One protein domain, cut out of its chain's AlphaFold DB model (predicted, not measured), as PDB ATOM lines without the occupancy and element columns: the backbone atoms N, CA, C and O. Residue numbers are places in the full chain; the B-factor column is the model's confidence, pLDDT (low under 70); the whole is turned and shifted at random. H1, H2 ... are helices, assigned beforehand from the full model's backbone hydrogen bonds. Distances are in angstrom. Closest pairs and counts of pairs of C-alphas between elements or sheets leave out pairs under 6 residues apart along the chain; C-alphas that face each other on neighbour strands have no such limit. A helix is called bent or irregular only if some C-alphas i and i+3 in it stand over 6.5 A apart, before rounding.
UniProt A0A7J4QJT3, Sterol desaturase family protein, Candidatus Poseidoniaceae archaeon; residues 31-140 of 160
ATOM      1  N   ARG A  31      -1.573  29.786  -5.644       81.94
ATOM      2  CA  ARG A  31      -0.222  30.194  -5.221       81.94
ATOM      3  C   ARG A  31       0.724  29.018  -4.968       81.94
ATOM      4  O   ARG A  31       1.877  29.248  -4.606       81.94
ATOM      5  N   PHE A  32       0.304  27.773  -5.162       82.25
ATOM      6  CA  PHE A  32       1.162  26.613  -4.912       82.25
ATOM      7  C   PHE A  32       2.249  26.464  -5.992       82.25
ATOM      8  O   PHE A  32       1.975  26.641  -7.177       82.25
ATOM      9  N   ARG A  33       3.493  26.170  -5.583       82.50
ATOM     10  CA  ARG A  33       4.632  25.955  -6.492       82.50
ATOM     11  C   ARG A  33       4.934  24.469  -6.631       82.50
ATOM     12  O   ARG A  33       5.410  23.828  -5.697       82.50
ATOM     13  N   TRP A  34       4.764  23.945  -7.835       84.44
ATOM     14  CA  TRP A  34       5.011  22.544  -8.175       84.44
ATOM     15  C   TRP A  34       6.495  22.300  -8.509       84.44
ATOM     16  O   TRP A  34       6.831  21.858  -9.604       84.44
ATOM     17  N   ARG A  35       7.405  22.617  -7.573       80.50
ATOM     18  CA  ARG A  35       8.871  22.699  -7.802       80.50
ATOM     19  C   ARG A  35       9.507  21.445  -8.419       80.50
ATOM     20  O   ARG A  35      10.469  21.557  -9.166       80.50
ATOM     21  N   LEU A  36       8.983  20.259  -8.111       82.44
ATOM     22  CA  LEU A  36       9.491  18.995  -8.659       82.44
ATOM     23  C   LEU A  36       8.799  18.597  -9.967       82.44
ATOM     24  O   LEU A  36       9.400  17.952 -10.821       82.44
ATOM     25  N   LEU A  37       7.537  18.995 -10.131       84.94
ATOM     26  CA  LEU A  37       6.667  18.509 -11.198       84.94
ATOM     27  C   LEU A  37       6.619  19.441 -12.411       84.94
ATOM     28  O   LEU A  37       6.363  18.969 -13.513       84.94
ATOM     29  N   HIS A  38       6.960  20.723 -12.262       86.62
ATOM     30  CA  HIS A  38       6.876  21.719 -13.339       86.62
ATOM     31  C   HIS A  38       7.799  21.447 -14.544       86.62
ATOM     32  O   HIS A  38       7.704  22.131 -15.558       86.62
ATOM     33  N   ARG A  39       8.745  20.503 -14.430       88.38
ATOM     34  CA  ARG A  39       9.595  20.058 -15.551       88.38
ATOM     35  C   ARG A  39       8.995  18.875 -16.314       88.38
ATOM     36  O   ARG A  39       9.403  18.621 -17.441       88.38
ATOM     37  N   LEU A  40       8.060  18.150 -15.704       88.00
ATOM     38  CA  LEU A  40       7.464  16.931 -16.254       88.00
ATOM     39  C   LEU A  40       6.051  17.187 -16.778       88.00
ATOM     40  O   LEU A  40       5.709  16.729 -17.864       88.00
ATOM     41  N   ILE A  41       5.261  17.948 -16.023       90.31
ATOM     42  CA  ILE A  41       3.878  18.293 -16.350       90.31
ATOM     43  C   ILE A  41       3.706  19.805 -16.412       90.31
ATOM     44  O   ILE A  41       4.399  20.560 -15.725       90.31
ATOM     45  N   ILE A  42       2.757  20.246 -17.230       91.19
ATOM     46  CA  ILE A  42       2.322  21.637 -17.254       91.19
ATOM     47  C   ILE A  42       1.585  21.993 -15.952       91.19
ATOM     48  O   ILE A  42       0.853  21.186 -15.382       91.19
ATOM     49  N   THR A  43       1.827  23.201 -15.446       93.06
ATOM     50  CA  THR A  43       1.303  23.680 -14.157       93.06
ATOM     51  C   THR A  43       0.684  25.063 -14.335       93.06
ATOM     52  O   THR A  43       1.041  25.748 -15.297       93.06
ATOM     53  N   PRO A  44      -0.184  25.522 -13.413       93.19
ATOM     54  CA  PRO A  44      -0.776  26.853 -13.530       93.19
ATOM     55  C   PRO A  44       0.284  27.960 -13.607       93.19
ATOM     56  O   PRO A  44       0.210  28.845 -14.447       93.19
ATOM     57  N   GLU A  45       1.357  27.855 -12.815       92.69
ATOM     58  CA  GLU A  45       2.467  28.815 -12.848       92.69
ATOM     59  C   GLU A  45       3.203  28.819 -14.198       92.69
ATOM     60  O   GLU A  45       3.511  29.891 -14.714       92.69
ATOM     61  N   PHE A  46       3.431  27.649 -14.808       93.88
ATOM     62  CA  PHE A  46       4.032  27.548 -16.146       93.88
ATOM     63  C   PHE A  46       3.185  28.267 -17.202       93.88
ATOM     64  O   PHE A  46       3.717  29.027 -18.016       93.88
ATOM     65  N   HIS A  47       1.868  28.059 -17.154       94.44
ATOM     66  CA  HIS A  47       0.911  28.669 -18.074       94.44
ATOM     67  C   HIS A  47       0.738  30.178 -17.833       94.44
ATOM     68  O   HIS A  47       0.622  30.966 -18.766       94.44
ATOM     69  N   HIS A  48       0.818  30.626 -16.581       93.81
ATOM     70  CA  HIS A  48       0.817  32.052 -16.257       93.81
ATOM     71  C   HIS A  48       2.075  32.759 -16.776       93.81
ATOM     72  O   HIS A  48       1.980  33.883 -17.263       93.81
ATOM     73  N   TRP A  49       3.243  32.108 -16.714       93.25
ATOM     74  CA  TRP A  49       4.462  32.631 -17.336       93.25
ATOM     75  C   TRP A  49       4.343  32.725 -18.858       93.25
ATOM     76  O   TRP A  49       4.806  33.708 -19.425       93.25
ATOM     77  N   HIS A  50       3.670  31.769 -19.507       93.81
ATOM     78  CA  HIS A  50       3.366  31.845 -20.941       93.81
ATOM     79  C   HIS A  50       2.536  33.093 -21.299       93.81
ATOM     80  O   HIS A  50       2.795  33.747 -22.306       93.81
ATOM     81  N   HIS A  51       1.566  33.457 -20.457       94.12
ATOM     82  CA  HIS A  51       0.735  34.651 -20.643       94.12
ATOM     83  C   HIS A  51       1.344  35.949 -20.102       94.12
ATOM     84  O   HIS A  51       0.693  36.999 -20.160       94.12
ATOM     85  N   SER A  52       2.554  35.894 -19.545       92.81
ATOM     86  CA  SER A  52       3.171  37.062 -18.936       92.81
ATOM     87  C   SER A  52       3.605  38.075 -19.989       92.81
ATOM     88  O   SER A  52       4.158  37.711 -21.025       92.81
ATOM     89  N   ASN A  53       3.398  39.360 -19.693       90.62
ATOM     90  CA  ASN A  53       3.869  40.445 -20.556       90.62
ATOM     91  C   ASN A  53       5.287  40.942 -20.194       90.62
ATOM     92  O   ASN A  53       5.803  41.864 -20.830       90.62
ATOM     93  N   HIS A  54       5.923  40.332 -19.188       87.88
ATOM     94  CA  HIS A  54       7.314  40.601 -18.816       87.88
ATOM     95  C   HIS A  54       8.260  40.277 -19.975       87.88
ATOM     96  O   HIS A  54       8.154  39.207 -20.576       87.88
ATOM     97  N   GLU A  55       9.180  41.187 -20.296       83.44
ATOM     98  CA  GLU A  55      10.059  41.082 -21.470       83.44
ATOM     99  C   GLU A  55      10.865  39.775 -21.499       83.44
ATOM    100  O   GLU A  55      10.996  39.147 -22.550       83.44
ATOM    101  N   GLU A  56      11.331  39.316 -20.340       81.19
ATOM    102  CA  GLU A  56      12.118  38.095 -20.166       81.19
ATOM    103  C   GLU A  56      11.325  36.793 -20.315       81.19
ATOM    104  O   GLU A  56      11.912  35.731 -20.559       81.19
ATOM    105  N   ALA A  57      10.007  36.868 -20.132       86.62
ATOM    106  CA  ALA A  57       9.091  35.739 -20.236       86.62
ATOM    107  C   ALA A  57       8.440  35.656 -21.622       86.62
ATOM    108  O   ALA A  57       7.908  34.604 -21.987       86.62
ATOM    109  N   ARG A  58       8.535  36.724 -22.432       85.31
ATOM    110  CA  ARG A  58       8.066  36.710 -23.822       85.31
ATOM    111  C   ARG A  58       8.694  35.535 -24.564       85.31
ATOM    112  O   ARG A  58       9.864  35.193 -24.374       85.31
ATOM    113  N   TRP A  59       7.900  34.919 -25.437       86.81
ATOM    114  CA  TRP A  59       8.359  33.844 -26.321       86.81
ATOM    115  C   TRP A  59       8.901  32.597 -25.597       86.81
ATOM    116  O   TRP A  59       9.872  31.956 -26.035       86.81
ATOM    117  N   SER A  60       8.272  32.273 -24.474       89.19
ATOM    118  CA  SER A  60       8.617  31.135 -23.630       89.19
ATOM    119  C   SER A  60       7.387  30.264 -23.344       89.19
ATOM    120  O   SER A  60       6.250  30.693 -23.543       89.19
ATOM    121  N   ASN A  61       7.629  29.041 -22.870       93.00
ATOM    122  CA  ASN A  61       6.616  28.097 -22.394       93.00
ATOM    123  C   ASN A  61       5.509  27.807 -23.428       93.00
ATOM    124  O   ASN A  61       4.333  28.042 -23.176       93.00
ATOM    125  N   TYR A  62       5.878  27.324 -24.614       91.38
ATOM    126  CA  TYR A  62       4.957  27.050 -25.721       91.38
ATOM    127  C   TYR A  62       4.228  25.710 -25.623       91.38
ATOM    128  O   TYR A  62       3.198  25.528 -26.275       91.38
ATOM    129  N   SER A  63       4.782  24.738 -24.897       92.06
ATOM    130  CA  SER A  63       4.178  23.414 -24.801       92.06
ATOM    131  C   SER A  63       2.832  23.477 -24.098       92.06
ATOM    132  O   SER A  63       2.681  24.107 -23.056       92.06
ATOM    133  N   THR A  64       1.863  22.752 -24.646       83.81
ATOM    134  CA  THR A  64       0.509  22.629 -24.098       83.81
ATOM    135  C   THR A  64       0.348  21.438 -23.153       83.81
ATOM    136  O   THR A  64      -0.682  21.322 -22.496       83.81
ATOM    137  N   PHE A  65       1.352  20.555 -23.062       84.38
ATOM    138  CA  PHE A  65       1.275  19.328 -22.257       84.38
ATOM    139  C   PHE A  65       2.567  19.028 -21.497       84.38
ATOM    140  O   PHE A  65       2.555  18.906 -20.274       84.38
ATOM    141  N   LEU A  66       3.686  18.902 -22.217       91.94
ATOM    142  CA  LEU A  66       4.962  18.462 -21.651       91.94
ATOM    143  C   LEU A  66       6.016  19.569 -21.755       91.94
ATOM    144  O   LEU A  66       6.508  19.820 -22.862       91.94
ATOM    145  N   PRO A  67       6.428  20.196 -20.638       93.44
ATOM    146  CA  PRO A  67       7.488  21.209 -20.624       93.44
ATOM    147  C   PRO A  67       8.843  20.722 -21.160       93.44
ATOM    148  O   PRO A  67       9.726  21.528 -21.441       93.44
ATOM    149  N   VAL A  68       9.023  19.407 -21.336       92.81
ATOM    150  CA  VAL A  68      10.220  18.817 -21.953       92.81
ATOM    151  C   VAL A  68      10.533  19.406 -23.323       92.81
ATOM    152  O   VAL A  68      11.700  19.650 -23.621       92.81
ATOM    153  N   TRP A  69       9.513  19.719 -24.123       91.50
ATOM    154  CA  TRP A  69       9.713  20.346 -25.425       91.50
ATOM    155  C   TRP A  69      10.319  21.738 -25.282       91.50
ATOM    156  O   TRP A  69      11.261  22.077 -25.994       91.50
ATOM    157  N   ASP A  70       9.869  22.506 -24.292       91.38
ATOM    158  CA  ASP A  70      10.439  23.813 -24.001       91.38
ATOM    159  C   ASP A  70      11.871  23.741 -23.468       91.38
ATOM    160  O   ASP A  70      12.668  24.652 -23.692       91.38
ATOM    161  N   MET A  71      12.231  22.656 -22.782       89.62
ATOM    162  CA  MET A  71      13.609  22.420 -22.354       89.62
ATOM    163  C   MET A  71      14.505  22.049 -23.545       89.62
ATOM    164  O   MET A  71      15.588  22.615 -23.688       89.62
ATOM    165  N   ILE A  72      14.034  21.167 -24.437       90.25
ATOM    166  CA  ILE A  72      14.749  20.753 -25.657       90.25
ATOM    167  C   ILE A  72      14.994  21.955 -26.580       90.25
ATOM    168  O   ILE A  72      16.111  22.156 -27.053       90.25
ATOM    169  N   PHE A  73      13.972  22.788 -26.791       89.44
ATOM    170  CA  PHE A  73      14.028  23.946 -27.689       89.44
ATOM    171  C   PHE A  73      14.354  25.270 -26.979       89.44
ATOM    172  O   PHE A  73      14.279  26.335 -27.588       89.44
ATOM    173  N   ARG A  74      14.769  25.218 -25.705       87.19
ATOM    174  CA  ARG A  74      15.277  26.364 -24.915       87.19
ATOM    175  C   ARG A  74      14.276  27.516 -24.728       87.19
ATOM    176  O   ARG A  74      14.651  28.662 -24.456       87.19
ATOM    177  N   THR A  75      12.990  27.206 -24.804       88.88
ATOM    178  CA  THR A  75      11.864  28.117 -24.560       88.88
ATOM    179  C   THR A  75      11.326  28.016 -23.138       88.88
ATOM    180  O   THR A  75      10.435  28.765 -22.775       88.88
ATOM    181  N   TYR A  76      11.896  27.156 -22.298       90.44
ATOM    182  CA  TYR A  76      11.482  27.006 -20.909       90.44
ATOM    183  C   TYR A  76      11.850  28.239 -20.059       90.44
ATOM    184  O   TYR A  76      12.997  28.704 -20.086       90.44
ATOM    185  N   HIS A  77      10.882  28.758 -19.300       89.25
ATOM    186  CA  HIS A  77      11.012  29.906 -18.403       89.25
ATOM    187  C   HIS A  77      10.180  29.694 -17.126       89.25
ATOM    188  O   HIS A  77       8.956  29.782 -17.136       89.25
ATOM    189  N   MET A  78      10.861  29.407 -16.016       90.38
ATOM    190  CA  MET A  78      10.273  29.254 -14.676       90.38
ATOM    191  C   MET A  78      11.303  29.724 -13.634       90.38
ATOM    192  O   MET A  78      12.049  28.892 -13.097       90.38
ATOM    193  N   PRO A  79      11.429  31.040 -13.392       87.56
ATOM    194  CA  PRO A  79      12.358  31.573 -12.401       87.56
ATOM    195  C   PRO A  79      11.988  31.088 -10.993       87.56
ATOM    196  O   PRO A  79      10.813  30.942 -10.653       87.56
ATOM    197  N   LYS A  80      13.005  30.824 -10.164       83.94
ATOM    198  CA  LYS A  80      12.823  30.248  -8.819       83.94
ATOM    199  C   LYS A  80      12.125  31.211  -7.860       83.94
ATOM    200  O   LYS A  80      11.276  30.773  -7.089       83.94
ATOM    201  N   ASP A  81      12.435  32.502  -7.947       84.94
ATOM    202  CA  ASP A  81      12.077  33.488  -6.915       84.94
ATOM    203  C   ASP A  81      11.134  34.582  -7.423       84.94
ATOM    204  O   ASP A  81      10.787  35.501  -6.693       84.94
ATOM    205  N   ALA A  82      10.620  34.431  -8.646       86.81
ATOM    206  CA  ALA A  82       9.683  35.372  -9.248       86.81
ATOM    207  C   ALA A  82       8.355  34.709  -9.624       86.81
ATOM    208  O   ALA A  82       8.245  33.485  -9.753       86.81
ATOM    209  N   ARG A  83       7.332  35.544  -9.813       88.44
ATOM    210  CA  ARG A  83       6.025  35.169 -10.361       88.44
ATOM    211  C   ARG A  83       5.547  36.210 -11.364       88.44
ATOM    212  O   ARG A  83       5.884  37.382 -11.180       88.44
ATOM    213  N   PRO A  84       4.735  35.818 -12.359       89.50
ATOM    214  CA  PRO A  84       4.203  36.758 -13.332       89.50
ATOM    215  C   PRO A  84       3.287  37.763 -12.628       89.50
ATOM    216  O   PRO A  84       2.399  37.385 -11.861       89.50
ATOM    217  N   GLN A  85       3.552  39.049 -12.863       90.19
ATOM    218  CA  GLN A  85       2.815  40.172 -12.263       90.19
ATOM    219  C   GLN A  85       1.958  40.901 -13.296       90.19
ATOM    220  O   GLN A  85       0.936  41.489 -12.959       90.19
ATOM    221  N   THR A  86       2.369  40.847 -14.561       90.88
ATOM    222  CA  THR A  86       1.702  41.484 -15.692       90.88
ATOM    223  C   THR A  86       1.375  40.428 -16.739       90.88
ATOM    224  O   THR A  86       2.156  39.498 -16.975       90.88
ATOM    225  N   TYR A  87       0.208  40.572 -17.364       91.75
ATOM    226  CA  TYR A  87      -0.334  39.638 -18.348       91.75
ATOM    227  C   TYR A  87      -0.806  40.390 -19.587       91.75
ATOM    228  O   TYR A  87      -1.139  41.573 -19.511       91.75
ATOM    229  N   GLY A  88      -0.901  39.674 -20.704       90.25
ATOM    230  CA  GLY A  88      -1.449  40.206 -21.947       90.25
ATOM    231  C   GLY A  88      -0.371  40.688 -22.909       90.25
ATOM    232  O   GLY A  88       0.704  40.101 -22.985       90.25
ATOM    233  N   ILE A  89      -0.698  41.714 -23.691       88.62
ATOM    234  CA  ILE A  89       0.131  42.224 -24.789       88.62
ATOM    235  C   ILE A  89       0.277  43.742 -24.684       88.62
ATOM    236  O   ILE A  89      -0.607  44.417 -24.162       88.62
ATOM    237  N   ASP A  90       1.350  44.285 -25.258       86.62
ATOM    238  CA  ASP A  90       1.586  45.738 -25.308       86.62
ATOM    239  C   ASP A  90       0.632  46.476 -26.255       86.62
ATOM    240  O   ASP A  90       0.499  47.697 -26.195       86.62
ATOM    241  N   THR A  91      -0.002  45.753 -27.181       86.69
ATOM    242  CA  THR A  91      -0.893  46.362 -28.168       86.69
ATOM    243  C   THR A  91      -2.165  46.865 -27.486       86.69
ATOM    244  O   THR A  91      -2.876  46.062 -26.875       86.69
ATOM    245  N   PRO A  92      -2.508  48.162 -27.615       89.25
ATOM    246  CA  PRO A  92      -3.754  48.686 -27.080       89.25
ATOM    247  C   PRO A  92      -4.952  47.948 -27.680       89.25
ATOM    248  O   PRO A  92      -5.147  47.947 -28.897       89.25
ATOM    249  N   MET A  93      -5.766  47.336 -26.821       91.25
ATOM    250  CA  MET A  93      -6.984  46.654 -27.247       91.25
ATOM    251  C   MET A  93      -8.199  47.580 -27.120       91.25
ATOM    252  O   MET A  93      -8.343  48.267 -26.104       91.25
ATOM    253  N   PRO A  94      -9.106  47.590 -28.116       93.19
ATOM    254  CA  PRO A  94     -10.388  48.271 -27.994       93.19
ATOM    255  C   PRO A  94     -11.169  47.776 -26.771       93.19
ATOM    256  O   PRO A  94     -11.084  46.601 -26.413       93.19
ATOM    257  N   LYS A  95     -11.952  48.652 -26.131       94.06
ATOM    258  CA  LYS A  95     -12.740  48.284 -24.938       94.06
ATOM    259  C   LYS A  95     -14.036  47.547 -25.291       94.06
ATOM    260  O   LYS A  95     -14.555  46.807 -24.463       94.06
ATOM    261  N   GLY A  96     -14.570  47.753 -26.498       96.00
ATOM    262  CA  GLY A  96     -15.817  47.134 -26.941       96.00
ATOM    263  C   GLY A  96     -15.613  45.720 -27.481       96.00
ATOM    264  O   GLY A  96     -14.755  45.499 -28.333       96.00
ATOM    265  N   VAL A  97     -16.458  44.772 -27.063       95.12
ATOM    266  CA  VAL A  97     -16.425  43.378 -27.553       95.12
ATOM    267  C   VAL A  97     -16.534  43.323 -29.079       95.12
ATOM    268  O   VAL A  97     -15.742  42.648 -29.726       95.12
ATOM    269  N   MET A  98     -17.458  44.087 -29.671       96.75
ATOM    270  CA  MET A  98     -17.616  44.135 -31.132       96.75
ATOM    271  C   MET A  98     -16.362  44.654 -31.838       96.75
ATOM    272  O   MET A  98     -15.974  44.132 -32.878       96.75
ATOM    273  N   GLU A  99     -15.689  45.648 -31.264       94.50
ATOM    274  CA  GLU A  99     -14.455  46.178 -31.840       94.50
ATOM    275  C   GLU A  99     -13.320  45.160 -31.758       94.50
ATOM    276  O   GLU A  99     -12.584  45.012 -32.727       94.50
ATOM    277  N   GLN A 100     -13.204  44.430 -30.643       94.50
ATOM    278  CA  GLN A 100     -12.234  43.343 -30.502       94.50
ATOM    279  C   GLN A 100     -12.502  42.207 -31.498       94.50
ATOM    280  O   GLN A 100     -11.560  41.684 -32.085       94.50
ATOM    281  N   TRP A 101     -13.770  41.859 -31.738       95.00
ATOM    282  CA  TRP A 101     -14.163  40.834 -32.713       95.00
ATOM    283  C   TRP A 101     -13.886  41.254 -34.158       95.00
ATOM    284  O   TRP A 101     -13.498  40.429 -34.980       95.00
ATOM    285  N   LEU A 102     -14.068  42.538 -34.474       94.94
ATOM    286  CA  LEU A 102     -13.818  43.081 -35.809       94.94
ATOM    287  C   LEU A 102     -12.343  43.438 -36.047       94.94
ATOM    288  O   LEU A 102     -11.932  43.578 -37.200       94.94
ATOM    289  N   LEU A 103     -11.537  43.573 -34.989       92.25
ATOM    290  CA  LEU A 103     -10.130  43.969 -35.070       92.25
ATOM    291  C   LEU A 103      -9.294  43.084 -36.016       92.25
ATOM    292  O   LEU A 103      -8.584  43.666 -36.834       92.25
ATOM    293  N   PRO A 104      -9.397  41.737 -36.008       90.56
ATOM    294  CA  PRO A 104      -8.640  40.881 -36.928       90.56
ATOM    295  C   PRO A 104      -8.973  41.109 -38.406       90.56
ATOM    296  O   PRO A 104      -8.180  40.763 -39.279       90.56
ATOM    297  N   PHE A 105     -10.147  41.680 -38.696       91.25
ATOM    298  CA  PHE A 105     -10.605  41.952 -40.056       91.25
ATOM    299  C   PHE A 105     -10.286  43.377 -40.518       91.25
ATOM    300  O   PHE A 105     -10.343  43.667 -41.717       91.25
ATOM    301  N   ARG A 106      -9.918  44.278 -39.598       88.44
ATOM    302  CA  ARG A 106      -9.494  45.634 -39.956       88.44
ATOM    303  C   ARG A 106      -8.203  45.568 -40.768       88.44
ATOM    304  O   ARG A 106      -7.209  44.991 -40.345       88.44
ATOM    305  N   GLY A 107      -8.220  46.182 -41.948       82.81
ATOM    306  CA  GLY A 107      -7.064  46.209 -42.845       82.81
ATOM    307  C   GLY A 107      -6.862  44.937 -43.674       82.81
ATOM    308  O   GLY A 107      -5.917  44.893 -44.464       82.81
ATOM    309  N   LEU A 108      -7.746  43.932 -43.572       82.25
ATOM    310  CA  LEU A 108      -7.788  42.874 -44.579       82.25
ATOM    311  C   LEU A 108      -8.168  43.501 -45.923       82.25
ATOM    312  O   LEU A 108      -9.209  44.142 -46.068       82.25
ATOM    313  N   GLY A 109      -7.294  43.342 -46.916       80.69
ATOM    314  CA  GLY A 109      -7.600  43.739 -48.285       80.69
ATOM    315  C   GLY A 109      -8.767  42.925 -48.851       80.69
ATOM    316  O   GLY A 109      -9.121  41.869 -48.329       80.69
ATOM    317  N   SER A 110      -9.344  43.389 -49.962       84.00
ATOM    318  CA  SER A 110     -10.404  42.636 -50.635       84.00
ATOM    319  C   SER A 110      -9.914  41.229 -51.015       84.00
ATOM    320  O   SER A 110      -8.864  41.124 -51.661       84.00
ATOM    321  N   PRO A 111     -10.665  40.154 -50.711       82.12
ATOM    322  CA  PRO A 111     -10.319  38.802 -51.155       82.12
ATOM    323  C   PRO A 111     -10.259  38.699 -52.689       82.12
ATOM    324  O   PRO A 111      -9.508  37.892 -53.231       82.12
ATOM    325  N   VAL A 112     -10.949  39.590 -53.408       86.50
ATOM    326  CA  VAL A 112     -10.876  39.702 -54.872       86.50
ATOM    327  C   VAL A 112      -9.466  40.075 -55.343       86.50
ATOM    328  O   VAL A 112      -9.038  39.634 -56.408       86.50
ATOM    329  N   ASN A 113      -8.699  40.830 -54.548       84.81
ATOM    330  CA  ASN A 113      -7.314  41.167 -54.888       84.81
ATOM    331  C   ASN A 113      -6.421  39.925 -54.943       84.81
ATOM    332  O   ASN A 113      -5.460  39.911 -55.713       84.81
ATOM    333  N   ALA A 114      -6.750  38.876 -54.179       86.69
ATOM    334  CA  ALA A 114      -6.002  37.630 -54.226       86.69
ATOM    335  C   ALA A 114      -6.156  36.930 -55.586       86.69
ATOM    336  O   ALA A 114      -5.169  36.423 -56.118       86.69
ATOM    337  N   VAL A 115      -7.362  36.992 -56.163       90.19
ATOM    338  CA  VAL A 115      -7.699  36.456 -57.492       90.19
ATOM    339  C   VAL A 115      -7.155  37.348 -58.611       90.19
ATOM    340  O   VAL A 115      -6.603  36.845 -59.582       90.19
ATOM    341  N   ARG A 116      -7.264  38.677 -58.470       93.69
ATOM    342  CA  ARG A 116      -6.782  39.650 -59.472       93.69
ATOM    343  C   ARG A 116      -5.257  39.709 -59.583       93.69
ATOM    344  O   ARG A 116      -4.737  40.080 -60.631       93.69
ATOM    345  N   HIS A 117      -4.532  39.360 -58.520       93.12
ATOM    346  CA  HIS A 117      -3.070  39.416 -58.483       93.12
ATOM    347  C   HIS A 117      -2.457  38.106 -57.965       93.12
ATOM    348  O   HIS A 117      -1.779  38.111 -56.931       93.12
ATOM    349  N   PRO A 118      -2.624  36.982 -58.689       93.38
ATOM    350  CA  PRO A 118      -2.244  35.656 -58.200       93.38
ATOM    351  C   PRO A 118      -0.747  35.567 -57.882       93.38
ATOM    352  O   PRO A 118      -0.353  35.012 -56.860       93.38
ATOM    353  N   TRP A 119       0.102  36.209 -58.691       95.38
ATOM    354  CA  TRP A 119       1.548  36.217 -58.469       95.38
ATOM    355  C   TRP A 119       1.981  37.047 -57.255       95.38
ATOM    356  O   TRP A 119       2.912  36.674 -56.540       95.38
ATOM    357  N   ARG A 120       1.296  38.165 -56.980       91.94
ATOM    358  CA  ARG A 120       1.561  38.982 -55.786       91.94
ATOM    359  C   ARG A 120       1.157  38.222 -54.527       91.94
ATOM    360  O   ARG A 120       1.927  38.204 -53.569       91.94
ATOM    361  N   SER A 121      -0.000  37.565 -54.555       90.44
ATOM    362  CA  SER A 121      -0.490  36.707 -53.472       90.44
ATOM    363  C   SER A 121       0.457  35.541 -53.214       90.44
ATOM    364  O   SER A 121       0.860  35.319 -52.075       90.44
ATOM    365  N   PHE A 122       0.896  34.857 -54.274       93.56
ATOM    366  CA  PHE A 122       1.865  33.770 -54.178       93.56
ATOM    367  C   PHE A 122       3.182  34.234 -53.540       93.56
ATOM    368  O   PHE A 122       3.652  33.627 -52.579       93.56
ATOM    369  N   LYS A 123       3.750  35.357 -54.003       95.19
ATOM    370  CA  LYS A 123       4.961  35.948 -53.407       95.19
ATOM    371  C   LYS A 123       4.763  36.334 -51.942       95.19
ATOM    372  O   LYS A 123       5.674  36.129 -51.141       95.19
ATOM    373  N   LEU A 124       3.602  36.884 -51.585       91.50
ATOM    374  CA  LEU A 124       3.282  37.242 -50.204       91.50
ATOM    375  C   LEU A 124       3.286  35.998 -49.314       91.50
ATOM    376  O   LEU A 124       4.027  35.983 -48.332       91.50
ATOM    377  N   VAL A 125       2.549  34.954 -49.705       91.62
ATOM    378  CA  VAL A 125       2.507  33.666 -48.998       91.62
ATOM    379  C   VAL A 125       3.912  33.089 -48.870       91.62
ATOM    380  O   VAL A 125       4.357  32.829 -47.758       91.62
ATOM    381  N   LEU A 126       4.665  32.993 -49.970       96.56
ATOM    382  CA  LEU A 126       6.026  32.457 -49.955       96.56
ATOM    383  C   LEU A 126       6.952  33.252 -49.018       96.56
ATOM    384  O   LEU A 126       7.712  32.667 -48.246       96.56
ATOM    385  N   SER A 127       6.882  34.587 -49.047       95.94
ATOM    386  CA  SER A 127       7.682  35.450 -48.170       95.94
ATOM    387  C   SER A 127       7.273  35.349 -46.696       95.94
ATOM    388  O   SER A 127       8.128  35.457 -45.814       95.94
ATOM    389  N   GLY A 128       5.980  35.155 -46.422       94.44
ATOM    390  CA  GLY A 128       5.434  34.934 -45.086       94.44
ATOM    391  C   GLY A 128       5.909  33.599 -44.531       94.44
ATOM    392  O   GLY A 128       6.524  33.565 -43.469       94.44
ATOM    393  N   THR A 129       5.756  32.529 -45.310       95.69
ATOM    394  CA  THR A 129       6.253  31.192 -44.974       95.69
ATOM    395  C   THR A 129       7.762  31.199 -44.746       95.69
ATOM    396  O   THR A 129       8.230  30.665 -43.746       95.69
ATOM    397  N   LYS A 130       8.550  31.855 -45.611       96.50
ATOM    398  CA  LYS A 130      10.008  31.954 -45.433       96.50
ATOM    399  C   LYS A 130      10.385  32.668 -44.130       96.50
ATOM    400  O   LYS A 130      11.319  32.232 -43.459       96.50
ATOM    401  N   ARG A 131       9.676  33.745 -43.770       94.31
ATOM    402  CA  ARG A 131       9.867  34.443 -42.486       94.31
ATOM    403  C   ARG A 131       9.527  33.540 -41.310       94.31
ATOM    404  O   ARG A 131      10.377  33.366 -40.449       94.31
ATOM    405  N   LEU A 132       8.363  32.896 -41.336       91.00
ATOM    406  CA  LEU A 132       7.947  31.967 -40.289       91.00
ATOM    407  C   LEU A 132       8.969  30.841 -40.093       91.00
ATOM    408  O   LEU A 132       9.408  30.605 -38.976       91.00
ATOM    409  N   LEU A 133       9.415  30.193 -41.173       92.88
ATOM    410  CA  LEU A 133      10.414  29.122 -41.102       92.88
ATOM    411  C   LEU A 133      11.758  29.608 -40.551       92.88
ATOM    412  O   LEU A 133      12.410  28.894 -39.790       92.88
ATOM    413  N   ARG A 134      12.182  30.822 -40.916       91.69
ATOM    414  CA  ARG A 134      13.387  31.446 -40.357       91.69
ATOM    415  C   ARG A 134      13.229  31.685 -38.855       91.69
ATOM    416  O   ARG A 134      14.143  31.358 -38.105       91.69
ATOM    417  N   ASP A 135      12.092  32.221 -38.430       87.06
ATOM    418  CA  ASP A 135      11.830  32.557 -37.032       87.06
ATOM    419  C   ASP A 135      11.669  31.277 -36.181       87.06
ATOM    420  O   ASP A 135      12.220  31.189 -35.084       87.06
ATOM    421  N   MET A 136      11.042  30.224 -36.725       86.56
ATOM    422  CA  MET A 136      11.008  28.881 -36.130       86.56
ATOM    423  C   MET A 136      12.414  28.295 -35.991       86.56
ATOM    424  O   MET A 136      12.779  27.826 -34.914       86.56
ATOM    425  N   ARG A 137      13.228  28.347 -37.056       88.94
ATOM    426  CA  ARG A 137      14.617  27.866 -37.020       88.94
ATOM    427  C   ARG A 137      15.417  28.591 -35.947       88.94
ATOM    428  O   ARG A 137      16.091  27.935 -35.165       88.94
ATOM    429  N   TRP A 138      15.301  29.916 -35.883       86.25
ATOM    430  CA  TRP A 138      15.933  30.714 -34.837       86.25
ATOM    431  C   TRP A 138      15.483  30.273 -33.445       86.25
ATOM    432  O   TRP A 138      16.322  30.001 -32.589       86.25
ATOM    433  N   SER A 139      14.170  30.151 -33.234       83.19
ATOM    434  CA  SER A 139      13.597  29.733 -31.955       83.19
ATOM    435  C   SER A 139      14.155  28.384 -31.491       83.19
ATOM    436  O   SER A 139      14.512  28.270 -30.322       83.19
ATOM    437  N   MET A 140      14.315  27.420 -32.408       85.75
ATOM    438  CA  MET A 140      14.859  26.084 -32.124       85.75
ATOM    439  C   MET A 140      16.370  26.065 -31.850       85.75
ATOM    440  O   MET A 140      16.833  25.211 -31.099       85.75
TER     441      MET A 140
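What this domain is: This is residues 31 to 140 of the 160 residues of the protein "Sterol desaturase family protein" of Candidatus Poseidoniaceae archaeon (UniProt A0A7J4QJT3). The chain makes an open frame with an empty middle: a head of loops holding the short helices H1 and H2, then an arm that runs out through H3 and H4 and folds back as the long helix H5 towards H2. The 110 printed residues include five named helices, H1 to H5 in order, and no named strand. The class is all helix, with 50 residues in named elements, under half. It is loose, radius of gyration of the C-alphas 18.9 A, spanning 57 by 36 by 22 A.

Where its parts are: H1 is residues 44 to 50, from C-alpha 44 at (-0.776, 26.853, -13.530); H2 is 68 to 72. H3, 97 to 105, 13.9 A, is only just irregular: C-alphas 101 and 104 are 6.9 A apart. H4 is 111 to 116; H5, 118 to 140, 32.6 A, ends at (14.859, 26.084, -32.124).

How they stand to each other: No helix touches another. H4 and H5 are close but not clearly touching, C-alphas of Ala 114 and Ser 121 closest at 5.6 A, at a steep tilt of 62 degrees, opposite ways. H2 and H5 are only just apart, closest 8.4 A. Every O i to N i+4 pair is within hydrogen-bond range in H1, H2 and H5; 3 of 5 in H3, 1 of 2 in H4.

The domain as a whole: The printed part has no cut. Links H1 to H2 and H2 to H3 are long. No printed residue is under 70 in pLDDT.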